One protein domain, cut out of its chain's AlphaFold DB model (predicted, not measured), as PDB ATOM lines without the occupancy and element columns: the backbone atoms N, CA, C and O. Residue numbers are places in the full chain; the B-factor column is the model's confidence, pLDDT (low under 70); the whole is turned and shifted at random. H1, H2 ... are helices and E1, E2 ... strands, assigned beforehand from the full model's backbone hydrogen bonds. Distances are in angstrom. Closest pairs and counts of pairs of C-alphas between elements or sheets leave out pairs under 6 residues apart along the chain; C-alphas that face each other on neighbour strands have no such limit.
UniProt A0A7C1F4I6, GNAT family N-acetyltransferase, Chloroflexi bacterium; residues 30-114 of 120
ATOM      1  N   ASP A  30      24.220  -4.362  57.280       88.12
ATOM      2  CA  ASP A  30      24.745  -5.719  57.525       88.12
ATOM      3  C   ASP A  30      26.098  -5.727  58.266       88.12
ATOM      4  O   ASP A  30      26.432  -6.685  58.960       88.12
ATOM      5  N   ASP A  31      26.862  -4.636  58.184       92.50
ATOM      6  CA  ASP A  31      28.128  -4.411  58.890       92.50
ATOM      7  C   ASP A  31      27.943  -3.828  60.308       92.50
ATOM      8  O   ASP A  31      28.874  -3.262  60.895       92.50
ATOM      9  N   THR A  32      26.744  -3.952  60.884       95.12
ATOM     10  CA  THR A  32      26.428  -3.460  62.229       95.12
ATOM     11  C   THR A  32      26.347  -4.586  63.254       95.12
ATOM     12  O   THR A  32      25.507  -5.481  63.178       95.12
ATOM     13  N   PHE A  33      27.145  -4.474  64.312       96.06
ATOM     14  CA  PHE A  33      27.058  -5.333  65.486       96.06
ATOM     15  C   PHE A  33      26.041  -4.761  66.486       96.06
ATOM     16  O   PHE A  33      26.276  -3.733  67.134       96.06
ATOM     17  N   TYR A  34      24.892  -5.424  66.622       95.81
ATOM     18  CA  TYR A  34      23.814  -4.975  67.503       95.81
ATOM     19  C   TYR A  34      23.918  -5.571  68.914       95.81
ATOM     20  O   TYR A  34      23.877  -6.786  69.110       95.81
ATOM     21  N   ILE A  35      23.991  -4.706  69.926       96.31
ATOM     22  CA  ILE A  35      23.986  -5.103  71.336       96.31
ATOM     23  C   ILE A  35      22.536  -5.191  71.817       96.31
ATOM     24  O   ILE A  35      21.912  -4.188  72.165       96.31
ATOM     25  N   GLN A  36      22.017  -6.417  71.888       91.88
ATOM     26  CA  GLN A  36      20.633  -6.671  72.297       91.88
ATOM     27  C   GLN A  36      20.393  -6.428  73.796       91.88
ATOM     28  O   GLN A  36      19.365  -5.862  74.171       91.88
ATOM     29  N   ILE A  37      21.307  -6.886  74.662       92.81
ATOM     30  CA  ILE A  37      21.208  -6.759  76.125       92.81
ATOM     31  C   ILE A  37      22.598  -6.501  76.707       92.81
ATOM     32  O   ILE A  37      23.548  -7.226  76.427       92.81
ATOM     33  N   LEU A  38      22.686  -5.507  77.592       93.25
ATOM     34  CA  LEU A  38      23.865  -5.229  78.405       93.25
ATOM     35  C   LEU A  38      23.427  -5.001  79.851       93.25
ATOM     36  O   LEU A  38      22.714  -4.042  80.151       93.25
ATOM     37  N   ALA A  39      23.841  -5.879  80.761       92.69
ATOM     38  CA  ALA A  39      23.392  -5.839  82.145       92.69
ATOM     39  C   ALA A  39      24.544  -6.050  83.126       92.69
ATOM     40  O   ALA A  39      25.517  -6.745  82.854       92.69
ATOM     41  N   THR A  40      24.405  -5.444  84.302       91.94
ATOM     42  CA  THR A  40      25.272  -5.684  85.457       91.94
ATOM     43  C   THR A  40      24.403  -5.847  86.696       91.94
ATOM     44  O   THR A  40      23.431  -5.101  86.886       91.94
ATOM     45  N   TYR A  41      24.752  -6.811  87.553       91.88
ATOM     46  CA  TYR A  41      24.116  -6.941  88.863       91.88
ATOM     47  C   TYR A  41      24.302  -5.649  89.662       91.88
ATOM     48  O   TYR A  41      25.361  -5.022  89.609       91.88
ATOM     49  N   SER A  42      23.272  -5.250  90.413       91.00
ATOM     50  CA  SER A  42      23.245  -3.992  91.172       91.00
ATOM     51  C   SER A  42      24.460  -3.819  92.088       91.00
ATOM     52  O   SER A  42      25.052  -2.740  92.097       91.00
ATOM     53  N   GLN A  43      24.872  -4.892  92.764       95.31
ATOM     54  CA  GLN A  43      26.027  -4.944  93.667       95.31
ATOM     55  C   GLN A  43      27.388  -4.694  92.992       95.31
ATOM     56  O   GLN A  43      28.344  -4.337  93.668       95.31
ATOM     57  N   PHE A  44      27.479  -4.819  91.663       91.88
ATOM     58  CA  PHE A  44      28.722  -4.609  90.911       91.88
ATOM     59  C   PHE A  44      28.710  -3.337  90.042       91.88
ATOM     60  O   PHE A  44      29.621  -3.112  89.239       91.88
ATOM     61  N   ARG A  45      27.692  -2.478  90.177       90.12
ATOM     62  CA  ARG A  45      27.605  -1.211  89.427       90.12
ATOM     63  C   ARG A  45      28.661  -0.207  89.891       90.12
ATOM     64  O   ARG A  45      29.185  -0.299  90.991       90.12
ATOM     65  N   ARG A  46      28.933   0.795  89.046       90.06
ATOM     66  CA  ARG A  46      29.918   1.875  89.282       90.06
ATOM     67  C   ARG A  46      31.385   1.421  89.398       90.06
ATOM     68  O   ARG A  46      32.239   2.251  89.655       90.06
ATOM     69  N   ASN A  47      31.687   0.161  89.075       92.69
ATOM     70  CA  ASN A  47      33.050  -0.390  89.023       92.69
ATOM     71  C   ASN A  47      33.599  -0.520  87.587       92.69
ATOM     72  O   ASN A  47      34.401  -1.399  87.288       92.69
ATOM     73  N   GLY A  48      33.090   0.276  86.640       92.75
ATOM     74  CA  GLY A  48      33.549   0.253  85.242       92.75
ATOM     75  C   GLY A  48      33.161  -0.988  84.420       92.75
ATOM     76  O   GLY A  48      33.509  -1.062  83.245       92.75
ATOM     77  N   ILE A  49      32.407  -1.943  84.978       95.00
ATOM     78  CA  ILE A  49      32.049  -3.202  84.294       95.00
ATOM     79  C   ILE A  49      31.281  -2.955  82.991       95.00
ATOM     80  O   ILE A  49      31.616  -3.548  81.975       95.00
ATOM     81  N   GLY A  50      30.308  -2.036  82.985       93.62
ATOM     82  CA  GLY A  50      29.566  -1.698  81.762       93.62
ATOM     83  C   GLY A  50      30.482  -1.228  80.628       93.62
ATOM     84  O   GLY A  50      30.329  -1.665  79.494       93.62
ATOM     85  N   ARG A  51      31.505  -0.423  80.947       94.62
ATOM     86  CA  ARG A  51      32.509   0.030  79.973       94.62
ATOM     87  C   ARG A  51      33.372  -1.126  79.465       94.62
ATOM     88  O   ARG A  51      33.662  -1.182  78.279       94.62
ATOM     89  N   ARG A  52      33.755  -2.059  80.343       95.88
ATOM     90  CA  ARG A  52      34.514  -3.259  79.952       95.88
ATOM     91  C   ARG A  52      33.707  -4.168  79.025       95.88
ATOM     92  O   ARG A  52      34.253  -4.659  78.047       95.88
ATOM     93  N   LEU A  53      32.414  -4.346  79.294       96.25
ATOM     94  CA  LEU A  53      31.529  -5.110  78.412       96.25
ATOM     95  C   LEU A  53      31.369  -4.430  77.042       96.25
ATOM     96  O   LEU A  53      31.398  -5.113  76.026       96.25
ATOM     97  N   LEU A  54      31.256  -3.096  76.998       96.75
ATOM     98  CA  LEU A  54      31.210  -2.349  75.734       96.75
ATOM     99  C   LEU A  54      32.515  -2.461  74.939       96.75
ATOM    100  O   LEU A  54      32.465  -2.642  73.729       96.75
ATOM    101  N   ALA A  55      33.671  -2.404  75.607       95.81
ATOM    102  CA  ALA A  55      34.962  -2.623  74.957       95.81
ATOM    103  C   ALA A  55      35.074  -4.044  74.377       95.81
ATOM    104  O   ALA A  55      35.569  -4.222  73.270       95.81
ATOM    105  N   GLN A  56      34.554  -5.050  75.089       96.38
ATOM    106  CA  GLN A  56      34.491  -6.415  74.566       96.38
ATOM    107  C   GLN A  56      33.560  -6.518  73.351       96.38
ATOM    108  O   GLN A  56      33.903  -7.191  72.384       96.38
ATOM    109  N   ALA A  57      32.404  -5.850  73.378       96.44
ATOM    110  CA  ALA A  57      31.498  -5.805  72.232       96.44
ATOM    111  C   ALA A  57      32.157  -5.146  71.011       96.44
ATOM    112  O   ALA A  57      31.986  -5.624  69.899       96.44
ATOM    113  N   GLU A  58      32.955  -4.096  71.213       95.75
ATOM    114  CA  GLU A  58      33.730  -3.451  70.146       95.75
ATOM    115  C   GLU A  58      34.799  -4.373  69.556       95.75
ATOM    116  O   GLU A  58      34.925  -4.458  68.337       95.75
ATOM    117  N   ALA A  59      35.520  -5.116  70.400       95.50
ATOM    118  CA  ALA A  59      36.485  -6.110  69.939       95.50
ATOM    119  C   ALA A  59      35.813  -7.239  69.137       95.50
ATOM    120  O   ALA A  59      36.332  -7.654  68.104       95.50
ATOM    121  N   LEU A  60      34.639  -7.707  69.581       95.38
ATOM    122  CA  LEU A  60      33.841  -8.690  68.842       95.38
ATOM    123  C   LEU A  60      33.357  -8.123  67.504       95.38
ATOM    124  O   LEU A  60      33.497  -8.787  66.484       95.38
ATOM    125  N   ALA A  61      32.845  -6.891  67.487       95.44
ATOM    126  CA  ALA A  61      32.425  -6.226  66.260       95.44
ATOM    127  C   ALA A  61      33.575  -6.146  65.244       95.44
ATOM    128  O   ALA A  61      33.402  -6.559  64.101       95.44
ATOM    129  N   ALA A  62      34.766  -5.724  65.680       94.19
ATOM    130  CA  ALA A  62      35.952  -5.690  64.828       94.19
ATOM    131  C   ALA A  62      36.320  -7.084  64.284       94.19
ATOM    132  O   ALA A  62      36.566  -7.229  63.089       94.19
ATOM    133  N   ALA A  63      36.297  -8.121  65.129       94.38
ATOM    134  CA  ALA A  63      36.588  -9.500  64.721       94.38
ATOM    135  C   ALA A  63      35.574 -10.068  63.708       94.38
ATOM    136  O   ALA A  63      35.910 -10.959  62.931       94.38
ATOM    137  N   HIS A  64      34.348  -9.541  63.699       93.44
ATOM    138  CA  HIS A  64      33.291  -9.901  62.752       93.44
ATOM    139  C   HIS A  64      33.213  -8.968  61.532       93.44
ATOM    140  O   HIS A  64      32.257  -9.061  60.766       93.44
ATOM    141  N   ASN A  65      34.212  -8.101  61.314       93.56
ATOM    142  CA  ASN A  65      34.226  -7.088  60.250       93.56
ATOM    143  C   ASN A  65      33.025  -6.126  60.301       93.56
ATOM    144  O   ASN A  65      32.610  -5.581  59.281       93.56
ATOM    145  N   CYS A  66      32.461  -5.904  61.488       95.44
ATOM    146  CA  CYS A  66      31.443  -4.889  61.692       95.44
ATOM    147  C   CYS A  66      32.109  -3.529  61.925       95.44
ATOM    148  O   CYS A  66      33.011  -3.391  62.758       95.44
ATOM    149  N   HIS A  67      31.622  -2.502  61.236       94.94
ATOM    150  CA  HIS A  67      32.140  -1.136  61.331       94.94
ATOM    151  C   HIS A  67      31.336  -0.267  62.298       94.94
ATOM    152  O   HIS A  67      31.809   0.781  62.742       94.94
ATOM    153  N   THR A  68      30.142  -0.719  62.685       96.31
ATOM    154  CA  THR A  68      29.256   0.019  63.586       96.31
ATOM    155  C   THR A  68      28.794  -0.856  64.746       96.31
ATOM    156  O   THR A  68      28.370  -1.990  64.558       96.31
ATOM    157  N   LEU A  69      28.826  -0.314  65.960       97.44
ATOM    158  CA  LEU A  69      28.065  -0.820  67.100       97.44
ATOM    159  C   LEU A  69      26.734  -0.082  67.180       97.44
ATOM    160  O   LEU A  69      26.723   1.148  67.108       97.44
ATOM    161  N   ALA A  70      25.643  -0.803  67.416       97.06
ATOM    162  CA  ALA A  70      24.326  -0.212  67.637       97.06
ATOM    163  C   ALA A  70      23.633  -0.811  68.865       97.06
ATOM    164  O   ALA A  70      23.807  -1.986  69.183       97.06
ATOM    165  N   LEU A  71      22.839   0.002  69.554       97.12
ATOM    166  CA  LEU A  71      21.944  -0.435  70.623       97.12
ATOM    167  C   LEU A  71      20.729   0.482  70.702       97.12
ATOM    168  O   LEU A  71      20.829   1.673  70.404       97.12
ATOM    169  N   ASP A  72      19.616  -0.055  71.188       95.94
ATOM    170  CA  ASP A  72      18.439   0.734  71.530       95.94
ATOM    171  C   ASP A  72      18.303   0.817  73.056       95.94
ATOM    172  O   ASP A  72      18.379  -0.180  73.777       95.94
ATOM    173  N   VAL A  73      18.097   2.026  73.578       96.12
ATOM    174  CA  VAL A  73      17.973   2.274  75.019       96.12
ATOM    175  C   VAL A  73      16.720   3.081  75.324       96.12
ATOM    176  O   VAL A  73      16.378   4.017  74.606       96.12
ATOM    177  N   SER A  74      16.028   2.736  76.412       95.69
ATOM    178  CA  SER A  74      14.882   3.526  76.869       95.69
ATOM    179  C   SER A  74      15.306   4.954  77.203       95.69
ATOM    180  O   SER A  74      16.291   5.154  77.916       95.69
ATOM    181  N   VAL A  75      14.499   5.937  76.794       95.50
ATOM    182  CA  VAL A  75      14.695   7.364  77.123       95.50
ATOM    183  C   VAL A  75      14.743   7.639  78.633       95.50
ATOM    184  O   VAL A  75      15.248   8.670  79.061       95.50
ATOM    185  N   THR A  76      14.244   6.709  79.455       96.19
ATOM    186  CA  THR A  76      14.274   6.806  80.925       96.19
ATOM    187  C   THR A  76      15.530   6.218  81.562       96.19
ATOM    188  O   THR A  76      15.797   6.477  82.736       96.19
ATOM    189  N   ASN A  77      16.326   5.438  80.826       95.94
ATOM    190  CA  ASN A  77      17.490   4.741  81.372       95.94
ATOM    191  C   ASN A  77      18.736   5.641  81.371       95.94
ATOM    192  O   ASN A  77      19.752   5.346  80.743       95.94
ATOM    193  N   THR A  78      18.654   6.758  82.093       95.62
ATOM    194  CA  THR A  78      19.678   7.819  82.118       95.62
ATOM    195  C   THR A  78      21.067   7.319  82.518       95.62
ATOM    196  O   THR A  78      22.069   7.803  81.998       95.62
ATOM    197  N   ASN A  79      21.147   6.315  83.394       93.88
ATOM    198  CA  ASN A  79      22.419   5.708  83.785       93.88
ATOM    199  C   ASN A  79      23.094   4.975  82.620       93.88
ATOM    200  O   ASN A  79      24.295   5.143  82.424       93.88
ATOM    201  N   ALA A  80      22.344   4.182  81.848       96.00
ATOM    202  CA  ALA A  80      22.898   3.494  80.684       96.00
ATOM    203  C   ALA A  80      23.296   4.493  79.592       96.00
ATOM    204  O   ALA A  80      24.395   4.396  79.058       96.00
ATOM    205  N   ILE A  81      22.453   5.502  79.345       97.31
ATOM    206  CA  ILE A  81      22.713   6.565  78.364       97.31
ATOM    207  C   ILE A  81      24.062   7.237  78.634       97.31
ATOM    208  O   ILE A  81      24.907   7.270  77.745       97.31
ATOM    209  N   ARG A  82      24.321   7.654  79.881       96.00
ATOM    210  CA  ARG A  82      25.607   8.261  80.265       96.00
ATOM    211  C   ARG A  82      26.799   7.339  80.016       96.00
ATOM    212  O   ARG A  82      27.854   7.802  79.597       96.00
ATOM    213  N   VAL A  83      26.652   6.038  80.284       95.75
ATOM    214  CA  VAL A  83      27.716   5.054  80.022       95.75
ATOM    215  C   VAL A  83      27.982   4.931  78.522       95.75
ATOM    216  O   VAL A  83      29.145   4.870  78.124       95.75
ATOM    217  N   TYR A  84      26.936   4.920  77.695       97.75
ATOM    218  CA  TYR A  84      27.062   4.840  76.240       97.75
ATOM    219  C   TYR A  84      27.703   6.101  75.660       97.75
ATOM    220  O   TYR A  84      28.683   5.990  74.925       97.75
ATOM    221  N   GLU A  85      27.239   7.287  76.056       97.69
ATOM    222  CA  GLU A  85      27.819   8.575  75.648       97.69
ATOM    223  C   GLU A  85      29.302   8.661  76.025       97.69
ATOM    224  O   GLU A  85      30.148   8.945  75.178       97.69
ATOM    225  N   PHE A  86      29.645   8.309  77.269       95.81
ATOM    226  CA  PHE A  86      31.034   8.287  77.734       95.81
ATOM    227  C   PHE A  86      31.900   7.258  76.989       95.81
ATOM    228  O   PHE A  86      33.117   7.406  76.897       95.81
ATOM    229  N   SER A  87      31.283   6.209  76.443       95.75
ATOM    230  CA  SER A  87      31.963   5.184  75.643       95.75
ATOM    231  C   SER A  87      32.044   5.538  74.150       95.75
ATOM    232  O   SER A  87      32.583   4.745  73.375       95.75
ATOM    233  N   GLY A  88      31.547   6.716  73.752       97.06
ATOM    234  CA  GLY A  88      31.636   7.255  72.393       97.06
ATOM    235  C   GLY A  88      30.402   7.026  71.517       97.06
ATOM    236  O   GLY A  88      30.453   7.321  70.324       97.06
ATOM    237  N   PHE A  89      29.302   6.510  72.071       98.00
ATOM    238  CA  PHE A  89      28.055   6.367  71.322       98.00
ATOM    239  C   PHE A  89      27.360   7.719  71.132       98.00
ATOM    240  O   PHE A  89      27.352   8.567  72.024       98.00
ATOM    241  N   LYS A  90      26.711   7.889  69.980       97.81
ATOM    242  CA  LYS A  90      25.888   9.053  69.633       97.81
ATOM    243  C   LYS A  90      24.476   8.604  69.282       97.81
ATOM    244  O   LYS A  90      24.285   7.500  68.785       97.81
ATOM    245  N   VAL A  91      23.484   9.455  69.533       96.94
ATOM    246  CA  VAL A  91      22.096   9.170  69.142       96.94
ATOM    247  C   VAL A  91      21.972   9.257  67.620       96.94
ATOM    248  O   VAL A  91      22.278  10.300  67.049       96.94
ATOM    249  N   ALA A  92      21.522   8.173  66.989       94.38
ATOM    250  CA  ALA A  92      21.262   8.099  65.552       94.38
ATOM    251  C   ALA A  92      19.772   8.237  65.223       94.38
ATOM    252  O   ALA A  92      19.428   8.831  64.208       94.38
ATOM    253  N   ASP A  93      18.894   7.711  66.080       92.56
ATOM    254  CA  ASP A  93      17.448   7.763  65.864       92.56
ATOM    255  C   ASP A  93      16.675   7.732  67.192       92.56
ATOM    256  O   ASP A  93      17.218   7.380  68.248       92.56
ATOM    257  N   ARG A  94      15.401   8.126  67.162       91.44
ATOM    258  CA  ARG A  94      14.506   8.156  68.323       91.44
ATOM    259  C   ARG A  94      13.117   7.678  67.934       91.44
ATOM    260  O   ARG A  94      12.502   8.201  67.007       91.44
ATOM    261  N   SER A  95      12.563   6.766  68.722       88.94
ATOM    262  CA  SER A  95      11.147   6.443  68.606       88.94
ATOM    263  C   SER A  95      10.293   7.621  69.102       88.94
ATOM    264  O   SER A  95      10.717   8.372  69.989       88.94
ATOM    265  N   PRO A  96       9.035   7.747  68.641       87.31
ATOM    266  CA  PRO A  96       8.068   8.617  69.296       87.31
ATOM    267  C   PRO A  96       7.963   8.285  70.790       87.31
ATOM    268  O   PRO A  96       7.891   7.109  71.159       87.31
ATOM    269  N   VAL A  97       7.934   9.313  71.640       89.94
ATOM    270  CA  VAL A  97       7.720   9.150  73.081       89.94
ATOM    271  C   VAL A  97       6.224   9.199  73.365       89.94
ATOM    272  O   VAL A  97       5.526  10.121  72.940       89.94
ATOM    273  N   LYS A  98       5.722   8.200  74.088       90.25
ATOM    274  CA  LYS A  98       4.331   8.117  74.550       90.25
ATOM    275  C   LYS A  98       4.301   8.048  76.067       90.25
ATOM    276  O   LYS A  98       5.219   7.510  76.667       90.25
ATOM    277  N   THR A  99       3.232   8.517  76.693       93.06
ATOM    278  CA  THR A  99       3.037   8.330  78.135       93.06
ATOM    279  C   THR A  99       2.184   7.089  78.374       93.06
ATOM    280  O   THR A  99       1.062   7.013  77.882       93.06
ATOM    281  N   VAL A 100       2.704   6.122  79.131       87.62
ATOM    282  CA  VAL A 100       1.995   4.893  79.520       87.62
ATOM    283  C   VAL A 100       2.089   4.757  81.036       87.62
ATOM    284  O   VAL A 100       3.185   4.788  81.591       87.62
ATOM    285  N   HIS A 101       0.945   4.662  81.721       90.44
ATOM    286  CA  HIS A 101       0.871   4.661  83.192       90.44
ATOM    287  C   HIS A 101       1.652   5.821  83.847       90.44
ATOM    288  O   HIS A 101       2.378   5.633  84.821       90.44
ATOM    289  N   GLY A 102       1.564   7.022  83.263       91.31
ATOM    290  CA  GLY A 102       2.262   8.216  83.756       91.31
ATOM    291  C   GLY A 102       3.776   8.238  83.512       91.31
ATOM    292  O   GLY A 102       4.439   9.174  83.949       91.31
ATOM    293  N   LYS A 103       4.342   7.247  82.810       88.75
ATOM    294  CA  LYS A 103       5.779   7.171  82.513       88.75
ATOM    295  C   LYS A 103       6.048   7.344  81.018       88.75
ATOM    296  O   LYS A 103       5.288   6.809  80.208       88.75
ATOM    297  N   PRO A 104       7.123   8.053  80.629       91.94
ATOM    298  CA  PRO A 104       7.500   8.159  79.230       91.94
ATOM    299  C   PRO A 104       8.053   6.819  78.730       91.94
ATOM    300  O   PRO A 104       8.998   6.258  79.283       91.94
ATOM    301  N   LEU A 105       7.454   6.325  77.658       91.56
ATOM    302  CA  LEU A 105       7.853   5.163  76.891       91.56
ATOM    303  C   LEU A 105       8.378   5.651  75.544       91.56
ATOM    304  O   LEU A 105       7.628   6.137  74.700       91.56
ATOM    305  N   GLY A 106       9.680   5.516  75.364       91.62
ATOM    306  CA  GLY A 106      10.373   5.788  74.119       91.62
ATOM    307  C   GLY A 106      11.739   5.126  74.148       91.62
ATOM    308  O   GLY A 106      12.276   4.841  75.225       91.62
ATOM    309  N   MET A 107      12.285   4.891  72.968       93.00
ATOM    310  CA  MET A 107      13.609   4.331  72.755       93.00
ATOM    311  C   MET A 107      14.439   5.329  71.957       93.00
ATOM    312  O   MET A 107      13.915   6.098  71.152       93.00
ATOM    313  N   GLN A 108      15.741   5.306  72.175       94.81
ATOM    314  CA  GLN A 108      16.701   5.982  71.323       94.81
ATOM    315  C   GLN A 108      17.724   4.965  70.838       94.81
ATOM    316  O   GLN A 108      18.252   4.185  71.635       94.81
ATOM    317  N   ARG A 109      17.985   4.993  69.534       95.75
ATOM    318  CA  ARG A 109      19.048   4.225  68.908       95.75
ATOM    319  C   ARG A 109      20.341   4.990  69.060       95.75
ATOM    320  O   ARG A 109      20.429   6.159  68.673       95.75
ATOM    321  N   MET A 110      21.341   4.337  69.625       97.25
ATOM    322  CA  MET A 110      22.674   4.887  69.788       97.25
ATOM    323  C   MET A 110      23.672   4.053  68.998       97.25
ATOM    324  O   MET A 110      23.622   2.825  69.042       97.25
ATOM    325  N   VAL A 111      24.582   4.725  68.297       97.12
ATOM    326  CA  VAL A 111      25.598   4.087  67.457       97.12
ATOM    327  C   VAL A 111      26.996   4.582  67.788       97.12
ATOM    328  O   VAL A 111      27.177   5.729  68.207       97.12
ATOM    329  N   LYS A 112      27.990   3.729  67.567       96.94
ATOM    330  CA  LYS A 112      29.412   4.057  67.663       96.94
ATOM    331  C   LYS A 112      30.144   3.428  66.481       96.94
ATOM    332  O   LYS A 112      29.914   2.265  66.179       96.94
ATOM    333  N   GLN A 113      31.033   4.182  65.842       96.12
ATOM    334  CA  GLN A 113      31.939   3.633  64.833       96.12
ATOM    335  C   GLN A 113      33.035   2.815  65.520       96.12
ATOM    336  O   GLN A 113      33.634   3.282  66.493       96.12
ATOM    337  N   VAL A 114      33.274   1.603  65.031       93.19
ATOM    338  CA  VAL A 114      34.332   0.719  65.525       93.19
ATOM    339  C   VAL A 114      35.663   1.227  64.983       93.19
ATOM    340  O   VAL A 114      35.818   1.423  63.778       93.19
TER     341      VAL A 114
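This is residues 30 to 114 of the 120 residues of the protein "GNAT family N-acetyltransferase" of Chloroflexi bacterium (UniProt A0A7C1F4I6). What is the shape? A twisted sheet of four strands, E1 E2 E6 E3, has H1 and H2 over one face and its other face bare; the small hairpin of E4 and E5 lengthens it at one end, where E5 runs on into E6. What builds it? The 85 printed residues hold two named helices and six named strands in the order E1 H1 E2 H2 E3 E4 E5 E6, a mixed class with a mixed main sheet. It is compact, with a radius of gyration of the C-alphas of 13.6 A, and flat, spanning 43 by 34 by 18 A.

How do the strands pair? E2, residues 68 to 74, is parallel to E1, residues 32 to 34, with N 33 and O 68 at 2.8 A, within hydrogen-bond range. E6, residues 107 to 113, is antiparallel to E2, with N 71 and O 110 at 3.0 A, and to E3, residues 90 to 94, with N 92 and O 109 at 2.8 A. E4, residues 98 to 100, and E5, residues 103 to 105, form a hairpin, with N 98 and O 105 at 2.9 A. Where are the helices? H1, residues 49 to 63, and H2, residues 78 to 86, are on the same face, two layers with helices on one face of a sheet, at heights over the sheet of 9.0 A and 9.3 A. They are close but not clearly touching, the closest C-alphas being those of Arg 51 and Val 83, 6.9 A apart; every O i to N i+4 pair is within hydrogen-bond range in H1 and H2. E1, H1, E2 is a strand-helix-strand unit, two parallel neighbour strands with a helix between, and E2, H2, E3 a split one, with E6 between its strands; both crossovers are right-handed.

Where are the anchors? E1 begins at C-alpha 32 (26.428, -3.460, 62.229), and E6 ends at C-alpha 113 (31.939, 3.633, 64.833). How long are the longer elements? From first to last C-alpha H1 measures 21.1 A, E6 20.0 A and E2 19.9 A.

Which link is long? That from E1 to H1, 14 residues, is long, and residues 42 to 47 stand free. Is anything missing or unsure? The printed part has no cut, and no printed residue is under 70 in pLDDT.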